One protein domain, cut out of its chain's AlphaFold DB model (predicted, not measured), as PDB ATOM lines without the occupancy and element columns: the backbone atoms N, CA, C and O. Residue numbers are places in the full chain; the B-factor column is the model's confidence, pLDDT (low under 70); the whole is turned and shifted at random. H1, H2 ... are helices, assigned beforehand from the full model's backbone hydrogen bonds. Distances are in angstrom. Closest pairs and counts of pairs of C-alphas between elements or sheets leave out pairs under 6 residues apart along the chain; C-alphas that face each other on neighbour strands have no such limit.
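This is residues 2 to 161 of the 161 residues of an uncharacterized protein of Nyssa sinensis (UniProt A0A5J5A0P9). Two helical hairpins, H5 with H6 and H2 with H3, meet where H6 touches H2; H4 bridges H3 and H5, making a loose frame with H1 near H6. The printed part has 160 residues with six named helices, H1 to H6 in order: all helix. It is only just loose, close to compact, radius of gyration of the C-alphas 18.5 A, spans 46 by 38 by 31 A.

Find C-alpha 101 at (8.575, -18.717, -180.631); from there H5 runs 41.4 A to residue 132. H6 holds residues 137 to 157, ending at (18.234, -28.080, -172.136), H2 11 to 36, H3 45 to 69, H1 2 to 6, and H4 71 to 99, 40.1 A.

H5 and H6 touch, the closest C-alphas being Gly 126 and Ser 144, 4.1 A. H2 touches H6, closest at C-alphas Ser 14 and Thr 142, 7.0 A. In H6, 12 of 17 O i to N i+4 pairs are within hydrogen-bond range.

The printed part has no cut; pLDDT is under 70 at 37 residues, among them 150 to 161.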
ATOM      1  N   THR A   2      10.442 -22.740-150.099       39.34
ATOM      2  CA  THR A   2       9.127 -22.353-149.539       39.34
ATOM      3  C   THR A   2       8.045 -23.426-149.692       39.34
ATOM      4  O   THR A   2       7.261 -23.641-148.777       39.34
ATOM      5  N   THR A   3       8.042 -24.170-150.802       48.28
ATOM      6  CA  THR A   3       7.100 -25.280-151.033       48.28
ATOM      7  C   THR A   3       7.331 -26.450-150.069       48.28
ATOM      8  O   THR A   3       6.382 -27.012-149.544       48.28
ATOM      9  N   LEU A   4       8.589 -26.773-149.767       51.81
ATOM     10  CA  LEU A   4       8.980 -27.857-148.854       51.81
ATOM     11  C   LEU A   4       8.608 -27.555-147.393       51.81
ATOM     12  O   LEU A   4       8.172 -28.442-146.662       51.81
ATOM     13  N   LEU A   5       8.706 -26.278-147.018       46.72
ATOM     14  CA  LEU A   5       8.312 -25.753-145.709       46.72
ATOM     15  C   LEU A   5       6.789 -25.821-145.494       46.72
ATOM     16  O   LEU A   5       6.335 -26.048-144.379       46.72
ATOM     17  N   CYS A   6       6.007 -25.689-146.571       46.12
ATOM     18  CA  CYS A   6       4.546 -25.792-146.546       46.12
ATOM     19  C   CYS A   6       4.045 -27.253-146.474       46.12
ATOM     20  O   CYS A   6       2.958 -27.509-145.966       46.12
ATOM     21  N   PHE A   7       4.842 -28.223-146.944       50.88
ATOM     22  CA  PHE A   7       4.466 -29.645-147.043       50.88
ATOM     23  C   PHE A   7       5.120 -30.561-145.990       50.88
ATOM     24  O   PHE A   7       5.079 -31.783-146.132       50.88
ATOM     25  N   SER A   8       5.700 -30.004-144.917       48.81
ATOM     26  CA  SER A   8       6.388 -30.772-143.855       48.81
ATOM     27  C   SER A   8       7.493 -31.705-144.373       48.81
ATOM     28  O   SER A   8       7.703 -32.792-143.831       48.81
ATOM     29  N   GLY A   9       8.180 -31.317-145.448       59.50
ATOM     30  CA  GLY A   9       9.308 -32.081-145.976       59.50
ATOM     31  C   GLY A   9      10.648 -31.593-145.419       59.50
ATOM     32  O   GLY A   9      10.771 -30.480-144.898       59.50
ATOM     33  N   ASN A  10      11.677 -32.430-145.524       69.75
ATOM     34  CA  ASN A  10      12.974 -32.164-144.914       69.75
ATOM     35  C   ASN A  10      13.825 -31.225-145.785       69.75
ATOM     36  O   ASN A  10      14.422 -31.626-146.788       69.75
ATOM     37  N   VAL A  11      13.926 -29.967-145.352       69.44
ATOM     38  CA  VAL A  11      14.705 -28.915-146.022       69.44
ATOM     39  C   VAL A  11      16.195 -29.272-146.120       69.44
ATOM     40  O   VAL A  11      16.819 -28.984-147.139       69.44
ATOM     41  N   ALA A  12      16.768 -29.942-145.116       71.19
ATOM     42  CA  ALA A  12      18.181 -30.322-145.130       71.19
ATOM     43  C   ALA A  12      18.479 -31.381-146.205       71.19
ATOM     44  O   ALA A  12      19.476 -31.274-146.921       71.19
ATOM     45  N   SER A  13      17.582 -32.358-146.376       62.78
ATOM     46  CA  SER A  13      17.737 -33.396-147.403       62.78
ATOM     47  C   SER A  13      17.640 -32.829-148.824       62.78
ATOM     48  O   SER A  13      18.389 -33.250-149.701       62.78
ATOM     49  N   SER A  14      16.767 -31.842-149.047       66.44
ATOM     50  CA  SER A  14      16.611 -31.149-150.337       66.44
ATOM     51  C   SER A  14      17.868 -30.369-150.739       66.44
ATOM     52  O   SER A  14      18.336 -30.478-151.876       66.44
ATOM     53  N   VAL A  15      18.485 -29.647-149.794       76.19
ATOM     54  CA  VAL A  15      19.733 -28.908-150.051       76.19
ATOM     55  C   VAL A  15      20.873 -29.862-150.404       76.19
ATOM     56  O   VAL A  15      21.598 -29.609-151.365       76.19
ATOM     57  N   LEU A  16      21.006 -30.978-149.679       76.94
ATOM     58  CA  LEU A  16      22.035 -31.983-149.961       76.94
ATOM     59  C   LEU A  16      21.824 -32.662-151.319       76.94
ATOM     60  O   LEU A  16      22.782 -32.789-152.079       76.94
ATOM     61  N   MET A  17      20.588 -33.035-151.669       72.44
ATOM     62  CA  MET A  17      20.265 -33.571-152.998       72.44
ATOM     63  C   MET A  17      20.587 -32.570-154.109       72.44
ATOM     64  O   MET A  17      21.173 -32.943-155.126       72.44
ATOM     65  N   THR A  18      20.251 -31.296-153.917       75.56
ATOM     66  CA  THR A  18      20.534 -30.236-154.896       75.56
ATOM     67  C   THR A  18      22.040 -30.025-155.061       75.56
ATOM     68  O   THR A  18      22.537 -29.955-156.184       75.56
ATOM     69  N   ALA A  19      22.801 -29.988-153.966       77.62
ATOM     70  CA  ALA A  19      24.255 -29.847-154.019       77.62
ATOM     71  C   ALA A  19      24.922 -31.060-154.690       77.62
ATOM     72  O   ALA A  19      25.730 -30.896-155.605       77.62
ATOM     73  N   ALA A  20      24.541 -32.278-154.291       79.00
ATOM     74  CA  ALA A  20      25.081 -33.513-154.851       79.00
ATOM     75  C   ALA A  20      24.751 -33.666-156.344       79.00
ATOM     76  O   ALA A  20      25.625 -34.029-157.132       79.00
ATOM     77  N   SER A  21      23.518 -33.349-156.751       76.12
ATOM     78  CA  SER A  21      23.111 -33.383-158.161       76.12
ATOM     79  C   SER A  21      23.810 -32.308-158.987       76.12
ATOM     80  O   SER A  21      24.240 -32.609-160.094       76.12
ATOM     81  N   THR A  22      24.021 -31.102-158.448       80.00
ATOM     82  CA  THR A  22      24.771 -30.038-159.137       80.00
ATOM     83  C   THR A  22      26.223 -30.452-159.373       80.00
ATOM     84  O   THR A  22      26.714 -30.355-160.495       80.00
ATOM     85  N   LEU A  23      26.898 -30.986-158.350       80.44
ATOM     86  CA  LEU A  23      28.269 -31.493-158.479       80.44
ATOM     87  C   LEU A  23      28.351 -32.665-159.464       80.44
ATOM     88  O   LEU A  23      29.231 -32.697-160.323       80.44
ATOM     89  N   SER A  24      27.395 -33.593-159.389       79.25
ATOM     90  CA  SER A  24      27.315 -34.723-160.319       79.25
ATOM     91  C   SER A  24      27.048 -34.256-161.752       79.25
ATOM     92  O   SER A  24      27.644 -34.785-162.686       79.25
ATOM     93  N   ALA A  25      26.207 -33.236-161.944       76.56
ATOM     94  CA  ALA A  25      25.873 -32.675-163.249       76.56
ATOM     95  C   ALA A  25      27.076 -32.002-163.922       76.56
ATOM     96  O   ALA A  25      27.215 -32.117-165.140       76.56
ATOM     97  N   VAL A  26      27.966 -31.357-163.158       78.81
ATOM     98  CA  VAL A  26      29.211 -30.767-163.688       78.81
ATOM     99  C   VAL A  26      30.100 -31.826-164.345       78.81
ATOM    100  O   VAL A  26      30.701 -31.551-165.378       78.81
ATOM    101  N   ALA A  27      30.137 -33.046-163.804       78.00
ATOM    102  CA  ALA A  27      30.886 -34.159-164.390       78.00
ATOM    103  C   ALA A  27      30.092 -34.907-165.479       78.00
ATOM    104  O   ALA A  27      30.630 -35.241-166.534       78.00
ATOM    105  N   MET A  28      28.799 -35.156-165.249       77.38
ATOM    106  CA  MET A  28      27.943 -35.916-166.166       77.38
ATOM    107  C   MET A  28      27.652 -35.174-167.471       77.38
ATOM    108  O   MET A  28      27.586 -35.812-168.515       77.38
ATOM    109  N   THR A  29      27.502 -33.846-167.445       75.69
ATOM    110  CA  THR A  29      27.191 -33.052-168.646       75.69
ATOM    111  C   THR A  29      28.265 -33.194-169.735       75.69
ATOM    112  O   THR A  29      27.914 -33.619-170.832       75.69
ATOM    113  N   PRO A  30      29.564 -32.922-169.488       71.19
ATOM    114  CA  PRO A  30      30.595 -33.113-170.508       71.19
ATOM    115  C   PRO A  30      30.782 -34.589-170.879       71.19
ATOM    116  O   PRO A  30      31.032 -34.882-172.043       71.19
ATOM    117  N   PHE A  31      30.605 -35.527-169.939       74.81
ATOM    118  CA  PHE A  31      30.691 -36.962-170.227       74.81
ATOM    119  C   PHE A  31      29.609 -37.427-171.215       74.81
ATOM    120  O   PHE A  31      29.909 -38.104-172.200       74.81
ATOM    121  N   LEU A  32      28.352 -37.035-170.983       69.94
ATOM    122  CA  LEU A  32      27.237 -37.353-171.873       69.94
ATOM    123  C   LEU A  32      27.378 -36.631-173.215       69.94
ATOM    124  O   LEU A  32      27.185 -37.264-174.249       69.94
ATOM    125  N   THR A  33      27.794 -35.361-173.230       69.94
ATOM    126  CA  THR A  33      28.055 -34.627-174.479       69.94
ATOM    127  C   THR A  33      29.187 -35.268-175.283       69.94
ATOM    128  O   THR A  33      29.040 -35.461-176.485       69.94
ATOM    129  N   ALA A  34      30.285 -35.685-174.649       67.81
ATOM    130  CA  ALA A  34      31.377 -36.375-175.334       67.81
ATOM    131  C   ALA A  34      30.920 -37.706-175.952       67.81
ATOM    132  O   ALA A  34      31.303 -38.030-177.074       67.81
ATOM    133  N   LYS A  35      30.065 -38.463-175.251       68.88
ATOM    134  CA  LYS A  35      29.594 -39.775-175.712       68.88
ATOM    135  C   LYS A  35      28.478 -39.694-176.764       68.88
ATOM    136  O   LYS A  35      28.458 -40.525-177.666       68.88
ATOM    137  N   LEU A  36      27.549 -38.738-176.647       64.38
ATOM    138  CA  LEU A  36      26.393 -38.604-177.547       64.38
ATOM    139  C   LEU A  36      26.638 -37.624-178.706       64.38
ATOM    140  O   LEU A  36      26.233 -37.912-179.827       64.38
ATOM    141  N   ALA A  37      27.299 -36.486-178.464       60.78
ATOM    142  CA  ALA A  37      27.525 -35.441-179.472       60.78
ATOM    143  C   ALA A  37      28.899 -35.537-180.164       60.78
ATOM    144  O   ALA A  37      29.057 -35.032-181.274       60.78
ATOM    145  N   GLY A  38      29.871 -36.242-179.569       57.28
ATOM    146  CA  GLY A  38      31.201 -36.468-180.159       57.28
ATOM    147  C   GLY A  38      31.209 -37.301-181.451       57.28
ATOM    148  O   GLY A  38      32.231 -37.378-182.122       57.28
ATOM    149  N   GLN A  39      30.079 -37.915-181.821       55.75
ATOM    150  CA  GLN A  39      29.887 -38.586-183.115       55.75
ATOM    151  C   GLN A  39      29.524 -37.608-184.250       55.75
ATOM    152  O   GLN A  39      29.671 -37.958-185.417       55.75
ATOM    153  N   PHE A  40      29.063 -36.395-183.921       54.91
ATOM    154  CA  PHE A  40      28.557 -35.419-184.892       54.91
ATOM    155  C   PHE A  40      29.464 -34.189-185.047       54.91
ATOM    156  O   PHE A  40      29.462 -33.572-186.110       54.91
ATOM    157  N   ILE A  41      30.241 -33.822-184.018       56.09
ATOM    158  CA  ILE A  41      31.137 -32.650-184.013       56.09
ATOM    159  C   ILE A  41      32.370 -32.968-183.148       56.09
ATOM    160  O   ILE A  41      32.257 -33.674-182.147       56.09
ATOM    161  N   ALA A  42      33.552 -32.447-183.501       57.81
ATOM    162  CA  ALA A  42      34.743 -32.536-182.655       57.81
ATOM    163  C   ALA A  42      34.543 -31.694-181.384       57.81
ATOM    164  O   ALA A  42      34.730 -30.479-181.387       57.81
ATOM    165  N   VAL A  43      34.106 -32.341-180.306       61.41
ATOM    166  CA  VAL A  43      33.871 -31.693-179.016       61.41
ATOM    167  C   VAL A  43      35.090 -31.900-178.124       61.41
ATOM    168  O   VAL A  43      35.413 -33.031-177.760       61.41
ATOM    169  N   ASP A  44      35.746 -30.807-177.728       73.56
ATOM    170  CA  ASP A  44      36.786 -30.845-176.698       73.56
ATOM    171  C   ASP A  44      36.150 -31.086-175.320       73.56
ATOM    172  O   ASP A  44      35.733 -30.165-174.614       73.56
ATOM    173  N   ALA A  45      36.046 -32.362-174.948       67.25
ATOM    174  CA  ALA A  45      35.468 -32.790-173.681       67.25
ATOM    175  C   ALA A  45      36.228 -32.231-172.464       67.25
ATOM    176  O   ALA A  45      35.608 -31.938-171.439       67.25
ATOM    177  N   ALA A  46      37.550 -32.057-172.576       71.19
ATOM    178  CA  ALA A  46      38.380 -31.531-171.498       71.19
ATOM    179  C   ALA A  46      38.175 -30.018-171.326       71.19
ATOM    180  O   ALA A  46      38.002 -29.548-170.198       71.19
ATOM    181  N   GLY A  47      38.101 -29.265-172.425       75.62
ATOM    182  CA  GLY A  47      37.762 -27.840-172.412       75.62
ATOM    183  C   GLY A  47      36.347 -27.565-171.899       75.62
ATOM    184  O   GLY A  47      36.143 -26.650-171.098       75.62
ATOM    185  N   LEU A  48      35.370 -28.396-172.274       74.62
ATOM    186  CA  LEU A  48      34.002 -28.319-171.748       74.62
ATOM    187  C   LEU A  48      33.933 -28.621-170.252       74.62
ATOM    188  O   LEU A  48      33.225 -27.921-169.526       74.62
ATOM    189  N   LEU A  49      34.676 -29.622-169.778       75.75
ATOM    190  CA  LEU A  49      34.778 -29.923-168.353       75.75
ATOM    191  C   LEU A  49      35.380 -28.738-167.587       75.75
ATOM    192  O   LEU A  49      34.793 -28.307-166.597       75.75
ATOM    193  N   MET A  50      36.496 -28.178-168.060       78.06
ATOM    194  CA  MET A  50      37.147 -27.038-167.408       78.06
ATOM    195  C   MET A  50      36.264 -25.790-167.385       78.06
ATOM    196  O   MET A  50      36.109 -25.181-166.327       78.06
ATOM    197  N   SER A  51      35.606 -25.452-168.496       77.50
ATOM    198  CA  SER A  51      34.644 -24.343-168.535       77.50
ATOM    199  C   SER A  51      33.473 -24.569-167.582       77.50
ATOM    200  O   SER A  51      33.080 -23.659-166.855       77.50
ATOM    201  N   THR A  52      32.925 -25.786-167.534       78.44
ATOM    202  CA  THR A  52      31.785 -26.095-166.656       78.44
ATOM    203  C   THR A  52      32.195 -26.038-165.185       78.44
ATOM    204  O   THR A  52      31.469 -25.473-164.368       78.44
ATOM    205  N   LEU A  53      33.379 -26.555-164.840       80.06
ATOM    206  CA  LEU A  53      33.952 -26.413-163.502       80.06
ATOM    207  C   LEU A  53      34.118 -24.937-163.143       80.06
ATOM    208  O   LEU A  53      33.675 -24.517-162.082       80.06
ATOM    209  N   GLN A  54      34.684 -24.118-164.022       82.38
ATOM    210  CA  GLN A  54      34.914 -22.711-163.714       82.38
ATOM    211  C   GLN A  54      33.607 -21.920-163.563       82.38
ATOM    212  O   GLN A  54      33.471 -21.138-162.628       82.38
ATOM    213  N   VAL A  55      32.626 -22.142-164.437       83.44
ATOM    214  CA  VAL A  55      31.359 -21.394-164.428       83.44
ATOM    215  C   VAL A  55      30.419 -21.849-163.308       83.44
ATOM    216  O   VAL A  55      29.644 -21.039-162.814       83.44
ATOM    217  N   VAL A  56      30.482 -23.114-162.876       83.62
ATOM    218  CA  VAL A  56      29.571 -23.658-161.852       83.62
ATOM    219  C   VAL A  56      30.253 -23.808-160.495       83.62
ATOM    220  O   VAL A  56      29.724 -23.339-159.488       83.62
ATOM    221  N   LEU A  57      31.427 -24.440-160.432       82.06
ATOM    222  CA  LEU A  57      32.096 -24.742-159.164       82.06
ATOM    223  C   LEU A  57      32.619 -23.472-158.487       82.06
ATOM    224  O   LEU A  57      32.456 -23.317-157.279       82.06
ATOM    225  N   LEU A  58      33.203 -22.545-159.252       86.69
ATOM    226  CA  LEU A  58      33.778 -21.311-158.711       86.69
ATOM    227  C   LEU A  58      32.734 -20.447-157.974       86.69
ATOM    228  O   LEU A  58      32.974 -20.138-156.807       86.69
ATOM    229  N   PRO A  59      31.565 -20.095-158.552       86.38
ATOM    230  CA  PRO A  59      30.560 -19.315-157.828       86.38
ATOM    231  C   PRO A  59      29.921 -20.075-156.662       86.38
ATOM    232  O   PRO A  59      29.593 -19.454-155.652       86.38
ATOM    233  N   VAL A  60      29.784 -21.405-156.745       85.31
ATOM    234  CA  VAL A  60      29.270 -22.219-155.628       85.31
ATOM    235  C   VAL A  60      30.238 -22.191-154.446       85.31
ATOM    236  O   VAL A  60      29.820 -21.927-153.318       85.31
ATOM    237  N   LEU A  61      31.533 -22.410-154.693       85.75
ATOM    238  CA  LEU A  61      32.561 -22.356-153.653       85.75
ATOM    239  C   LEU A  61      32.725 -20.940-153.095       85.75
ATOM    240  O   LEU A  61      32.806 -20.776-151.880       85.75
ATOM    241  N   ALA A  62      32.711 -19.917-153.951       88.69
ATOM    242  CA  ALA A  62      32.764 -18.523-153.519       88.69
ATOM    243  C   ALA A  62      31.554 -18.158-152.642       88.69
ATOM    244  O   ALA A  62      31.719 -17.560-151.579       88.69
ATOM    245  N   GLY A  63      30.346 -18.570-153.036       86.69
ATOM    246  CA  GLY A  63      29.130 -18.375-152.248       86.69
ATOM    247  C   GLY A  63      29.180 -19.097-150.898       86.69
ATOM    248  O   GLY A  63      28.840 -18.503-149.874       86.69
ATOM    249  N   ALA A  64      29.664 -20.342-150.869       85.75
ATOM    250  CA  ALA A  64      29.842 -21.106-149.635       85.75
ATOM    251  C   ALA A  64      30.879 -20.457-148.701       85.75
ATOM    252  O   ALA A  64      30.628 -20.318-147.503       85.75
ATOM    253  N   PHE A  65      32.003 -19.996-149.251       90.81
ATOM    254  CA  PHE A  65      33.049 -19.300-148.506       90.81
ATOM    255  C   PHE A  65      32.540 -17.981-147.908       90.81
ATOM    256  O   PHE A  65      32.704 -17.740-146.711       90.81
ATOM    257  N   LEU A  66      31.850 -17.152-148.698       89.00
ATOM    258  CA  LEU A  66      31.236 -15.912-148.210       89.00
ATOM    259  C   LEU A  66      30.189 -16.180-147.125       89.00
ATOM    260  O   LEU A  66      30.134 -15.454-146.134       89.00
ATOM    261  N   ASN A  67      29.399 -17.245-147.265       87.38
ATOM    262  CA  ASN A  67      28.436 -17.653-146.247       87.38
ATOM    263  C   ASN A  67      29.108 -18.121-144.947       87.38
ATOM    264  O   ASN A  67      28.550 -17.927-143.872       87.38
ATOM    265  N   GLN A  68      30.306 -18.706-145.007       88.50
ATOM    266  CA  GLN A  68      31.015 -19.161-143.810       88.50
ATOM    267  C   GLN A  68      31.738 -18.020-143.078       88.50
ATOM    268  O   GLN A  68      31.642 -17.939-141.856       88.50
ATOM    269  N   TYR A  69      32.414 -17.126-143.805       89.88
ATOM    270  CA  TYR A  69      33.263 -16.081-143.211       89.88
ATOM    271  C   TYR A  69      32.576 -14.712-143.074       89.88
ATOM    272  O   TYR A  69      32.901 -13.954-142.164       89.88
ATOM    273  N   PHE A  70      31.598 -14.389-143.925       90.12
ATOM    274  CA  PHE A  70      30.948 -13.070-143.992       90.12
ATOM    275  C   PHE A  70      29.429 -13.157-143.766       90.12
ATOM    276  O   PHE A  70      28.631 -12.520-144.458       90.12
ATOM    277  N   GLN A  71      29.013 -13.911-142.743       85.38
ATOM    278  CA  GLN A  71      27.600 -14.173-142.424       85.38
ATOM    279  C   GLN A  71      26.736 -12.911-142.288       85.38
ATOM    280  O   GLN A  71      25.573 -12.919-142.687       85.38
ATOM    281  N   SER A  72      27.282 -11.816-141.745       84.62
ATOM    282  CA  SER A  72      26.531 -10.562-141.586       84.62
ATOM    283  C   SER A  72      26.198  -9.907-142.931       84.62
ATOM    284  O   SER A  72      25.091  -9.406-143.112       84.62
ATOM    285  N   MET A  73      27.126  -9.953-143.893       84.12
ATOM    286  CA  MET A  73      26.904  -9.449-145.250       84.12
ATOM    287  C   MET A  73      25.914 -10.347-145.998       84.12
ATOM    288  O   MET A  73      24.969  -9.853-146.608       84.12
ATOM    289  N   VAL A  74      26.066 -11.671-145.890       86.25
ATOM    290  CA  VAL A  74      25.152 -12.623-146.535       86.25
ATOM    291  C   VAL A  74      23.727 -12.473-146.009       86.25
ATOM    292  O   VAL A  74      22.801 -12.455-146.814       86.25
ATOM    293  N   LYS A  75      23.519 -12.273-144.701       84.62
ATOM    294  CA  LYS A  75      22.180 -12.015-144.134       84.62
ATOM    295  C   LYS A  75      21.555 -10.718-144.650       84.62
ATOM    296  O   LYS A  75      20.347 -10.679-144.854       84.62
ATOM    297  N   PHE A  76      22.367  -9.689-144.890       89.00
ATOM    298  CA  PHE A  76      21.902  -8.419-145.445       89.00
ATOM    299  C   PHE A  76      21.483  -8.542-146.918       89.00
ATOM    300  O   PHE A  76      20.470  -7.976-147.319       89.00
ATOM    301  N   VAL A  77      22.224  -9.316-147.718       87.50
ATOM    302  CA  VAL A  77      21.967  -9.471-149.163       87.50
ATOM    303  C   VAL A  77      20.952 -10.583-149.467       87.50
ATOM    304  O   VAL A  77      20.226 -10.492-150.455       87.50
ATOM    305  N   SER A  78      20.825 -11.593-148.600       83.56
ATOM    306  CA  SER A  78      19.853 -12.701-148.684       83.56
ATOM    307  C   SER A  78      18.441 -12.308-149.151       83.56
ATOM    308  O   SER A  78      17.938 -12.957-150.071       83.56
ATOM    309  N   PRO A  79      17.783 -11.266-148.597       85.19
ATOM    310  CA  PRO A  79      16.444 -10.870-149.044       85.19
ATOM    311  C   PRO A  79      16.393 -10.389-150.502       85.19
ATOM    312  O   PRO A  79      15.356 -10.524-151.146       85.19
ATOM    313  N   LEU A  80      17.500  -9.874-151.047       87.06
ATOM    314  CA  LEU A  80      17.607  -9.440-152.444       87.06
ATOM    315  C   LEU A  80      18.047 -10.568-153.387       87.06
ATOM    316  O   LEU A  80      17.771 -10.508-154.583       87.06
ATOM    317  N   MET A  81      18.680 -11.628-152.874       83.44
ATOM    318  CA  MET A  81      19.130 -12.751-153.704       83.44
ATOM    319  C   MET A  81      17.966 -13.451-154.411       83.44
ATOM    320  O   MET A  81      18.066 -13.757-155.596       83.44
ATOM    321  N   ALA A  82      16.856 -13.680-153.704       82.38
ATOM    322  CA  ALA A  82      15.681 -14.344-154.264       82.38
ATOM    323  C   ALA A  82      15.050 -13.581-155.449       82.38
ATOM    324  O   ALA A  82      14.906 -14.188-156.512       82.38
ATOM    325  N   PRO A  83      14.699 -12.280-155.344       84.88
ATOM    326  CA  PRO A  83      14.132 -11.548-156.475       84.88
ATOM    327  C   PRO A  83      15.119 -11.394-157.637       84.88
ATOM    328  O   PRO A  83      14.701 -11.515-158.785       84.88
ATOM    329  N   ILE A  84      16.417 -11.201-157.367       89.44
ATOM    330  CA  ILE A  84      17.437 -11.135-158.425       89.44
ATOM    331  C   ILE A  84      17.511 -12.469-159.175       89.44
ATOM    332  O   ILE A  84      17.426 -12.479-160.398       89.44
ATOM    333  N   ALA A  85      17.589 -13.596-158.460       83.81
ATOM    334  CA  ALA A  85      17.630 -14.919-159.081       83.81
ATOM    335  C   ALA A  85      16.380 -15.193-159.932       83.81
ATOM    336  O   ALA A  85      16.496 -15.670-161.059       83.81
ATOM    337  N   VAL A  86      15.190 -14.851-159.428       86.12
ATOM    338  CA  VAL A  86      13.934 -15.000-160.179       86.12
ATOM    339  C   VAL A  86      13.933 -14.122-161.430       86.12
ATOM    340  O   VAL A  86      13.571 -14.611-162.498       86.12
ATOM    341  N   ALA A  87      14.371 -12.865-161.333       89.88
ATOM    342  CA  ALA A  87      14.449 -11.959-162.476       89.88
ATOM    343  C   ALA A  87      15.431 -12.468-163.541       89.88
ATOM    344  O   ALA A  87      15.088 -12.516-164.721       89.88
ATOM    345  N   THR A  88      16.623 -12.915-163.137       86.44
ATOM    346  CA  THR A  88      17.611 -13.492-164.057       86.44
ATOM    347  C   THR A  88      17.060 -14.732-164.755       86.44
ATOM    348  O   THR A  88      17.139 -14.823-165.978       86.44
ATOM    349  N   VAL A  89      16.448 -15.662-164.016       84.44
ATOM    350  CA  VAL A  89      15.839 -16.866-164.605       84.44
ATOM    351  C   VAL A  89      14.702 -16.497-165.558       84.44
ATOM    352  O   VAL A  89      14.629 -17.055-166.649       84.44
ATOM    353  N   ALA A  90      13.855 -15.530-165.204       85.75
ATOM    354  CA  ALA A  90      12.774 -15.067-166.071       85.75
ATOM    355  C   ALA A  90      13.303 -14.488-167.393       85.75
ATOM    356  O   ALA A  90      12.770 -14.807-168.455       85.75
ATOM    357  N   VAL A  91      14.376 -13.693-167.346       89.38
ATOM    358  CA  VAL A  91      15.022 -13.138-168.547       89.38
ATOM    359  C   VAL A  91      15.640 -14.241-169.407       89.38
ATOM    360  O   VAL A  91      15.468 -14.228-170.625       89.38
ATOM    361  N   LEU A  92      16.328 -15.215-168.805       85.31
ATOM    362  CA  LEU A  92      16.914 -16.343-169.538       85.31
ATOM    363  C   LEU A  92      15.835 -17.188-170.228       85.31
ATOM    364  O   LEU A  92      15.932 -17.449-171.425       85.31
ATOM    365  N   CYS A  93      14.769 -17.548-169.509       83.25
ATOM    366  CA  CYS A  93      13.648 -18.288-170.085       83.25
ATOM    367  C   CYS A  93      12.923 -17.486-171.174       83.25
ATOM    368  O   CYS A  93      12.546 -18.052-172.194       83.25
ATOM    369  N   GLY A  94      12.747 -16.176-170.984       84.50
ATOM    370  CA  GLY A  94      12.143 -15.300-171.986       84.50
ATOM    371  C   GLY A  94      12.932 -15.275-173.294       84.50
ATOM    372  O   GLY A  94      12.332 -15.367-174.363       84.50
ATOM    373  N   ASN A  95      14.266 -15.225-173.217       85.12
ATOM    374  CA  ASN A  95      15.127 -15.308-174.399       85.12
ATOM    375  C   ASN A  95      14.985 -16.653-175.124       85.12
ATOM    376  O   ASN A  95      14.777 -16.656-176.335       85.12
ATOM    377  N   ALA A  96      15.014 -17.773-174.398       81.62
ATOM    378  CA  ALA A  96      14.838 -19.098-174.996       81.62
ATOM    379  C   ALA A  96      13.471 -19.233-175.698       81.62
ATOM    380  O   ALA A  96      13.381 -19.669-176.843       81.62
ATOM    381  N   ILE A  97      12.393 -18.770-175.054       83.56
ATOM    382  CA  ILE A  97      11.047 -18.773-175.648       83.56
ATOM    383  C   ILE A  97      10.991 -17.883-176.894       83.56
ATOM    384  O   ILE A  97      10.357 -18.263-177.875       83.56
ATOM    385  N   ALA A  98      11.644 -16.718-176.875       84.62
ATOM    386  CA  ALA A  98      11.686 -15.818-178.024       84.62
ATOM    387  C   ALA A  98      12.397 -16.457-179.227       84.62
ATOM    388  O   ALA A  98      11.935 -16.310-180.358       84.62
ATOM    389  N   GLN A  99      13.474 -17.210-178.989       83.69
ATOM    390  CA  GLN A  99      14.197 -17.943-180.033       83.69
ATOM    391  C   GLN A  99      13.362 -19.092-180.620       83.69
ATOM    392  O   GLN A  99      13.375 -19.297-181.832       83.69
ATOM    393  N   SER A 100      12.573 -19.785-179.794       78.25
ATOM    394  CA  SER A 100      11.721 -20.909-180.213       78.25
ATOM    395  C   SER A 100      10.257 -20.517-180.481       78.25
ATOM    396  O   SER A 100       9.386 -21.387-180.565       78.25
ATOM    397  N   ALA A 101       9.950 -19.223-180.622       79.25
ATOM    398  CA  ALA A 101       8.575 -18.717-180.631       79.25
ATOM    399  C   ALA A 101       7.715 -19.305-181.763       79.25
ATOM    400  O   ALA A 101       6.559 -19.665-181.545       79.25
ATOM    401  N   SER A 102       8.277 -19.455-182.963       77.38
ATOM    402  CA  SER A 102       7.578 -20.034-184.117       77.38
ATOM    403  C   SER A 102       7.222 -21.511-183.905       77.38
ATOM    404  O   SER A 102       6.100 -21.920-184.199       77.38
ATOM    405  N   ALA A 103       8.130 -22.300-183.322       74.94
ATOM    406  CA  ALA A 103       7.891 -23.702-182.977       74.94
ATOM    407  C   ALA A 103       6.835 -23.845-181.866       74.94
ATOM    408  O   ALA A 103       5.958 -24.711-181.934       74.94
ATOM    409  N   ILE A 104       6.860 -22.952-180.872       77.38
ATOM    410  CA  ILE A 104       5.869 -22.916-179.789       77.38
ATOM    411  C   ILE A 104       4.489 -22.505-180.313       77.38
ATOM    412  O   ILE A 104       3.487 -23.056-179.872       77.38
ATOM    413  N   LEU A 105       4.390 -21.587-181.274       78.06
ATOM    414  CA  LEU A 105       3.094 -21.209-181.851       78.06
ATOM    415  C   LEU A 105       2.453 -22.353-182.646       78.06
ATOM    416  O   LEU A 105       1.237 -22.525-182.597       78.06
ATOM    417  N   MET A 106       3.263 -23.169-183.323       78.31
ATOM    418  CA  MET A 106       2.779 -24.311-184.106       78.31
ATOM    419  C   MET A 106       2.408 -25.525-183.240       78.31
ATOM    420  O   MET A 106       1.427 -26.210-183.528       78.31
ATOM    421  N   SER A 107       3.155 -25.784-182.160       79.38
ATOM    422  CA  SER A 107       3.028 -27.011-181.351       79.38
ATOM    423  C   SER A 107       2.807 -26.762-179.854       79.38
ATOM    424  O   SER A 107       2.898 -27.687-179.046       79.38
ATOM    425  N   GLY A 108       2.459 -25.540-179.447       77.19
ATOM    426  CA  GLY A 108       2.426 -25.119-178.041       77.19
ATOM    427  C   GLY A 108       1.518 -25.965-177.158       77.19
ATOM    428  O   GLY A 108       1.885 -26.303-176.036       77.19
ATOM    429  N   ARG A 109       0.371 -26.414-177.686       79.88
ATOM    430  CA  ARG A 109      -0.529 -27.323-176.954       79.88
ATOM    431  C   ARG A 109       0.133 -28.669-176.645       79.88
ATOM    432  O   ARG A 109      -0.052 -29.189-175.551       79.88
ATOM    433  N   GLN A 110       0.895 -29.226-177.585       80.69
ATOM    434  CA  GLN A 110       1.615 -30.485-177.379       80.69
ATOM    435  C   GLN A 110       2.782 -30.298-176.408       80.69
ATOM    436  O   GLN A 110       2.967 -31.142-175.539       80.69
ATOM    437  N   VAL A 111       3.509 -29.178-176.491       81.00
ATOM    438  CA  VAL A 111       4.616 -28.853-175.572       81.00
ATOM    439  C   VAL A 111       4.118 -28.713-174.133       81.00
ATOM    440  O   VAL A 111       4.682 -29.322-173.228       81.00
ATOM    441  N   VAL A 112       3.023 -27.977-173.913       81.75
ATOM    442  CA  VAL A 112       2.427 -27.816-172.576       81.75
ATOM    443  C   VAL A 112       1.938 -29.154-172.027       81.75
ATOM    444  O   VAL A 112       2.178 -29.464-170.862       81.75
ATOM    445  N   LEU A 113       1.286 -29.971-172.857       84.75
ATOM    446  CA  LEU A 113       0.754 -31.264-172.432       84.75
ATOM    447  C   LEU A 113       1.880 -32.267-172.133       84.75
ATOM    448  O   LEU A 113       1.833 -32.946-171.110       84.75
ATOM    449  N   ALA A 114       2.926 -32.304-172.960       82.31
ATOM    450  CA  ALA A 114       4.120 -33.108-172.719       82.31
ATOM    451  C   ALA A 114       4.838 -32.679-171.431       82.31
ATOM    452  O   ALA A 114       5.164 -33.530-170.605       82.31
ATOM    453  N   ALA A 115       5.015 -31.372-171.212       80.56
ATOM    454  CA  ALA A 115       5.597 -30.850-169.979       80.56
ATOM    455  C   ALA A 115       4.749 -31.225-168.752       80.56
ATOM    456  O   ALA A 115       5.288 -31.704-167.756       80.56
ATOM    457  N   ALA A 116       3.423 -31.080-168.826       83.00
ATOM    458  CA  ALA A 116       2.520 -31.440-167.736       83.00
ATOM    459  C   ALA A 116       2.579 -32.939-167.399       83.00
ATOM    460  O   ALA A 116       2.692 -33.295-166.226       83.00
ATOM    461  N   LEU A 117       2.563 -33.818-168.407       86.06
ATOM    462  CA  LEU A 117       2.691 -35.266-168.210       86.06
ATOM    463  C   LEU A 117       4.065 -35.657-167.657       86.06
ATOM    464  O   LEU A 117       4.160 -36.534-166.798       86.06
ATOM    465  N   LEU A 118       5.131 -34.995-168.103       81.56
ATOM    466  CA  LEU A 118       6.480 -35.235-167.602       81.56
ATOM    467  C   LEU A 118       6.606 -34.837-166.124       81.56
ATOM    468  O   LEU A 118       7.130 -35.598-165.318       81.56
ATOM    469  N   HIS A 119       6.057 -33.687-165.740       79.75
ATOM    470  CA  HIS A 119       6.005 -33.278-164.338       79.75
ATOM    471  C   HIS A 119       5.138 -34.232-163.505       79.75
ATOM    472  O   HIS A 119       5.584 -34.700-162.459       79.75
ATOM    473  N   ALA A 120       3.936 -34.575-163.980       84.94
ATOM    474  CA  ALA A 120       3.036 -35.502-163.293       84.94
ATOM    475  C   ALA A 120       3.680 -36.879-163.076       84.94
ATOM    476  O   ALA A 120       3.614 -37.423-161.974       84.94
ATOM    477  N   SER A 121       4.358 -37.415-164.093       85.62
ATOM    478  CA  SER A 121       5.100 -38.673-163.975       85.62
ATOM    479  C   SER A 121       6.298 -38.549-163.032       85.62
ATOM    480  O   SER A 121       6.500 -39.446-162.217       85.62
ATOM    481  N   GLY A 122       7.031 -37.433-163.047       83.31
ATOM    482  CA  GLY A 122       8.110 -37.157-162.092       83.31
ATOM    483  C   GLY A 122       7.637 -37.157-160.635       83.31
ATOM    484  O   GLY A 122       8.236 -37.829-159.795       83.31
ATOM    485  N   PHE A 123       6.521 -36.481-160.334       82.19
ATOM    486  CA  PHE A 123       5.919 -36.514-158.996       82.19
ATOM    487  C   PHE A 123       5.446 -37.924-158.621       82.19
ATOM    488  O   PHE A 123       5.724 -38.397-157.515       82.19
ATOM    489  N   PHE A 124       4.767 -38.612-159.544       86.88
ATOM    490  CA  PHE A 124       4.224 -39.949-159.321       86.88
ATOM    491  C   PHE A 124       5.325 -40.980-159.046       86.88
ATOM    492  O   PHE A 124       5.321 -41.616-157.992       86.88
ATOM    493  N   PHE A 125       6.303 -41.116-159.943       85.56
ATOM    494  CA  PHE A 125       7.396 -42.073-159.775       85.56
ATOM    495  C   PHE A 125       8.308 -41.704-158.607       85.56
ATOM    496  O   PHE A 125       8.719 -42.597-157.871       85.56
ATOM    497  N   GLY A 126       8.570 -40.410-158.385       83.81
ATOM    498  CA  GLY A 126       9.349 -39.952-157.237       83.81
ATOM    499  C   GLY A 126       8.732 -40.372-155.898       83.81
ATOM    500  O   GLY A 126       9.463 -40.780-155.002       83.81
ATOM    501  N   TYR A 127       7.398 -40.350-155.782       83.38
ATOM    502  CA  TYR A 127       6.691 -40.810-154.583       83.38
ATOM    503  C   TYR A 127       6.601 -42.339-154.490       83.38
ATOM    504  O   TYR A 127       6.865 -42.927-153.443       83.38
ATOM    505  N   VAL A 128       6.207 -43.008-155.577       88.62
ATOM    506  CA  VAL A 128       5.975 -44.460-155.562       88.62
ATOM    507  C   VAL A 128       7.278 -45.217-155.312       88.62
ATOM    508  O   VAL A 128       7.311 -46.096-154.453       88.62
ATOM    509  N   LEU A 129       8.369 -44.847-155.988       86.88
ATOM    510  CA  LEU A 129       9.660 -45.518-155.820       86.88
ATOM    511  C   LEU A 129      10.242 -45.295-154.421       86.88
ATOM    512  O   LEU A 129      10.749 -46.243-153.823       86.88
ATOM    513  N   SER A 130      10.123 -44.089-153.852       85.81
ATOM    514  CA  SER A 130      10.600 -43.841-152.487       85.81
ATOM    515  C   SER A 130       9.825 -44.676-151.461       85.81
ATOM    516  O   SER A 130      10.420 -45.237-150.541       85.81
ATOM    517  N   ARG A 131       8.509 -44.844-151.652       85.56
ATOM    518  CA  ARG A 131       7.676 -45.696-150.791       85.56
ATOM    519  C   ARG A 131       7.984 -47.182-150.954       85.56
ATOM    520  O   ARG A 131       8.009 -47.888-149.950       85.56
ATOM    521  N   MET A 132       8.270 -47.653-152.170       89.19
ATOM    522  CA  MET A 132       8.699 -49.038-152.414       89.19
ATOM    523  C   MET A 132      10.041 -49.365-151.747       89.19
ATOM    524  O   MET A 132      10.246 -50.493-151.313       89.19
ATOM    525  N   LEU A 133      10.927 -48.376-151.613       87.62
ATOM    526  CA  LEU A 133      12.204 -48.500-150.902       87.62
ATOM    527  C   LEU A 133      12.069 -48.389-149.370       87.62
ATOM    528  O   LEU A 133      13.076 -48.389-148.667       87.62
ATOM    529  N   GLY A 134      10.844 -48.288-148.840       85.81
ATOM    530  CA  GLY A 134      10.586 -48.226-147.398       85.81
ATOM    531  C   GLY A 134      10.888 -46.870-146.755       85.81
ATOM    532  O   GLY A 134      10.949 -46.778-145.532       85.81
ATOM    533  N   ILE A 135      11.061 -45.813-147.555       83.75
ATOM    534  CA  ILE A 135      11.341 -44.463-147.057       83.75
ATOM    535  C   ILE A 135      10.085 -43.892-146.378       83.75
ATOM    536  O   ILE A 135       8.949 -44.107-146.824       83.75
ATOM    537  N   ASP A 136      10.278 -43.151-145.285       86.06
ATOM    538  CA  ASP A 136       9.197 -42.516-144.533       86.06
ATOM    539  C   ASP A 136       8.375 -41.537-145.399       86.06
ATOM    540  O   ASP A 136       8.787 -41.115-146.484       86.06
ATOM    541  N   VAL A 137       7.166 -41.202-144.946       79.94
ATOM    542  CA  VAL A 137       6.211 -40.400-145.734       79.94
ATOM    543  C   VAL A 137       6.709 -38.966-145.958       79.94
ATOM    544  O   VAL A 137       6.535 -38.433-147.053       79.94
ATOM    545  N   SER A 138       7.376 -38.358-144.973       74.00
ATOM    546  CA  SER A 138       7.893 -36.984-145.077       74.00
ATOM    547  C   SER A 138       9.058 -36.901-146.074       74.00
ATOM    548  O   SER A 138       9.075 -36.045-146.968       74.00
ATOM    549  N   SER A 139       9.989 -37.851-146.005       73.56
ATOM    550  CA  SER A 139      11.092 -37.969-146.960       73.56
ATOM    551  C   SER A 139      10.596 -38.363-148.353       73.56
ATOM    552  O   SER A 139      11.087 -37.831-149.342       73.56
ATOM    553  N   SER A 140       9.559 -39.199-148.464       79.56
ATOM    554  CA  SER A 140       8.941 -39.550-149.755       79.56
ATOM    555  C   SER A 140       8.264 -38.360-150.441       79.56
ATOM    556  O   SER A 140       8.398 -38.192-151.653       79.56
ATOM    557  N   HIS A 141       7.582 -37.487-149.690       76.25
ATOM    558  CA  HIS A 141       7.070 -36.221-150.232       76.25
ATOM    559  C   HIS A 141       8.206 -35.310-150.698       76.25
ATOM    560  O   HIS A 141       8.115 -34.705-151.764       76.25
ATOM    561  N   THR A 142       9.296 -35.251-149.932       75.50
ATOM    562  CA  THR A 142      10.484 -34.467-150.292       75.50
ATOM    563  C   THR A 142      11.093 -34.964-151.602       75.50
ATOM    564  O   THR A 142      11.327 -34.166-152.504       75.50
ATOM    565  N   ILE A 143      11.270 -36.281-151.748       78.69
ATOM    566  CA  ILE A 143      11.818 -36.907-152.958       78.69
ATOM    567  C   ILE A 143      10.890 -36.684-154.156       78.69
ATOM    568  O   ILE A 143      11.357 -36.277-155.214       78.69
ATOM    569  N   SER A 144       9.578 -36.877-153.997       81.62
ATOM    570  CA  SER A 144       8.595 -36.610-155.055       81.62
ATOM    571  C   SER A 144       8.645 -35.161-155.545       81.62
ATOM    572  O   SER A 144       8.664 -34.919-156.753       81.62
ATOM    573  N   ILE A 145       8.727 -34.197-154.621       75.25
ATOM    574  CA  ILE A 145       8.820 -32.775-154.960       75.25
ATOM    575  C   ILE A 145      10.142 -32.469-155.663       75.25
ATOM    576  O   ILE A 145      10.125 -31.778-156.676       75.25
ATOM    577  N   GLU A 146      11.271 -32.979-155.170       73.00
ATOM    578  CA  GLU A 146      12.578 -32.776-155.805       73.00
ATOM    579  C   GLU A 146      12.607 -33.348-157.228       73.00
ATOM    580  O   GLU A 146      12.940 -32.629-158.168       73.00
ATOM    581  N   VAL A 147      12.167 -34.598-157.410       77.44
ATOM    582  CA  VAL A 147      12.136 -35.267-158.721       77.44
ATOM    583  C   VAL A 147      11.183 -34.551-159.678       77.44
ATOM    584  O   VAL A 147      11.568 -34.216-160.796       77.44
ATOM    585  N   GLY A 148       9.955 -34.253-159.243       72.81
ATOM    586  CA  GLY A 148       8.962 -33.574-160.075       72.81
ATOM    587  C   GLY A 148       9.310 -32.115-160.384       72.81
ATOM    588  O   GLY A 148       8.917 -31.605-161.430       72.81
ATOM    589  N   MET A 149      10.071 -31.424-159.529       72.00
ATOM    590  CA  MET A 149      10.466 -30.023-159.744       72.00
ATOM    591  C   MET A 149      11.783 -29.866-160.517       72.00
ATOM    592  O   MET A 149      11.942 -28.855-161.209       72.00
ATOM    593  N   GLN A 150      12.703 -30.838-160.452       61.38
ATOM    594  CA  GLN A 150      13.969 -30.834-161.206       61.38
ATOM    595  C   GLN A 150      13.786 -31.015-162.720       61.38
ATOM    596  O   GLN A 150      14.684 -30.661-163.486       61.38
ATOM    597  N   VAL A 151      12.605 -31.455-163.172       55.28
ATOM    598  CA  VAL A 151      12.243 -31.588-164.598       55.28
ATOM    599  C   VAL A 151      12.490 -30.296-165.399       55.28
ATOM    600  O   VAL A 151      12.806 -30.358-166.586       55.28
ATOM    601  N   ARG A 152      12.466 -29.117-164.755       45.84
ATOM    602  CA  ARG A 152      12.773 -27.827-165.404       45.84
ATOM    603  C   ARG A 152      14.176 -27.754-166.024       45.84
ATOM    604  O   ARG A 152      14.335 -27.104-167.053       45.84
ATOM    605  N   HIS A 153      15.177 -28.415-165.433       40.50
ATOM    606  CA  HIS A 153      16.551 -28.409-165.958       40.50
ATOM    607  C   HIS A 153      16.702 -29.252-167.230       40.50
ATOM    608  O   HIS A 153      17.497 -28.902-168.099       40.50
ATOM    609  N   ILE A 154      15.924 -30.330-167.355       40.22
ATOM    610  CA  ILE A 154      15.941 -31.217-168.524       40.22
ATOM    611  C   ILE A 154      15.122 -30.600-169.663       40.22
ATOM    612  O   ILE A 154      15.596 -30.576-170.792       40.22
ATOM    613  N   SER A 155      13.952 -30.017-169.373       35.28
ATOM    614  CA  SER A 155      13.095 -29.400-170.398       35.28
ATOM    615  C   SER A 155      13.713 -28.164-171.058       35.28
ATOM    616  O   SER A 155      13.536 -27.978-172.256       35.28
ATOM    617  N   CYS A 156      14.452 -27.331-170.312       35.59
ATOM    618  CA  CYS A 156      15.132 -26.158-170.881       35.59
ATOM    619  C   CYS A 156      16.297 -26.578-171.794       35.59
ATOM    620  O   CYS A 156      16.421 -26.092-172.908       35.59
ATOM    621  N   LYS A 157      17.081 -27.579-171.373       36.06
ATOM    622  CA  LYS A 157      18.234 -28.080-172.136       36.06
ATOM    623  C   LYS A 157      17.855 -28.913-173.368       36.06
ATOM    624  O   LYS A 157      18.701 -29.152-174.221       36.06
ATOM    625  N   LEU A 158      16.599 -29.357-173.456       34.62
ATOM    626  CA  LEU A 158      16.039 -30.047-174.621       34.62
ATOM    627  C   LEU A 158      15.501 -29.075-175.690       34.62
ATOM    628  O   LEU A 158      15.275 -29.502-176.813       34.62
ATOM    629  N   LEU A 159      15.275 -27.802-175.336       33.06
ATOM    630  CA  LEU A 159      14.820 -26.741-176.250       33.06
ATOM    631  C   LEU A 159      15.979 -25.962-176.898       33.06
ATOM    632  O   LEU A 159      15.739 -25.190-177.819       33.06
ATOM    633  N   ASP A 160      17.213 -26.183-176.432       31.06
ATOM    634  CA  ASP A 160      18.450 -25.654-177.026       31.06
ATOM    635  C   ASP A 160      19.015 -26.561-178.153       31.06
ATOM    636  O   ASP A 160      20.159 -26.377-178.577       31.06
ATOM    637  N   PHE A 161      18.233 -27.541-178.629       34.22
ATOM    638  CA  PHE A 161      18.506 -28.351-179.826       34.22
ATOM    639  C   PHE A 161      17.429 -28.146-180.894       34.22
ATOM    640  O   PHE A 161      16.231 -28.119-180.530       34.22
TER     641      PHE A 161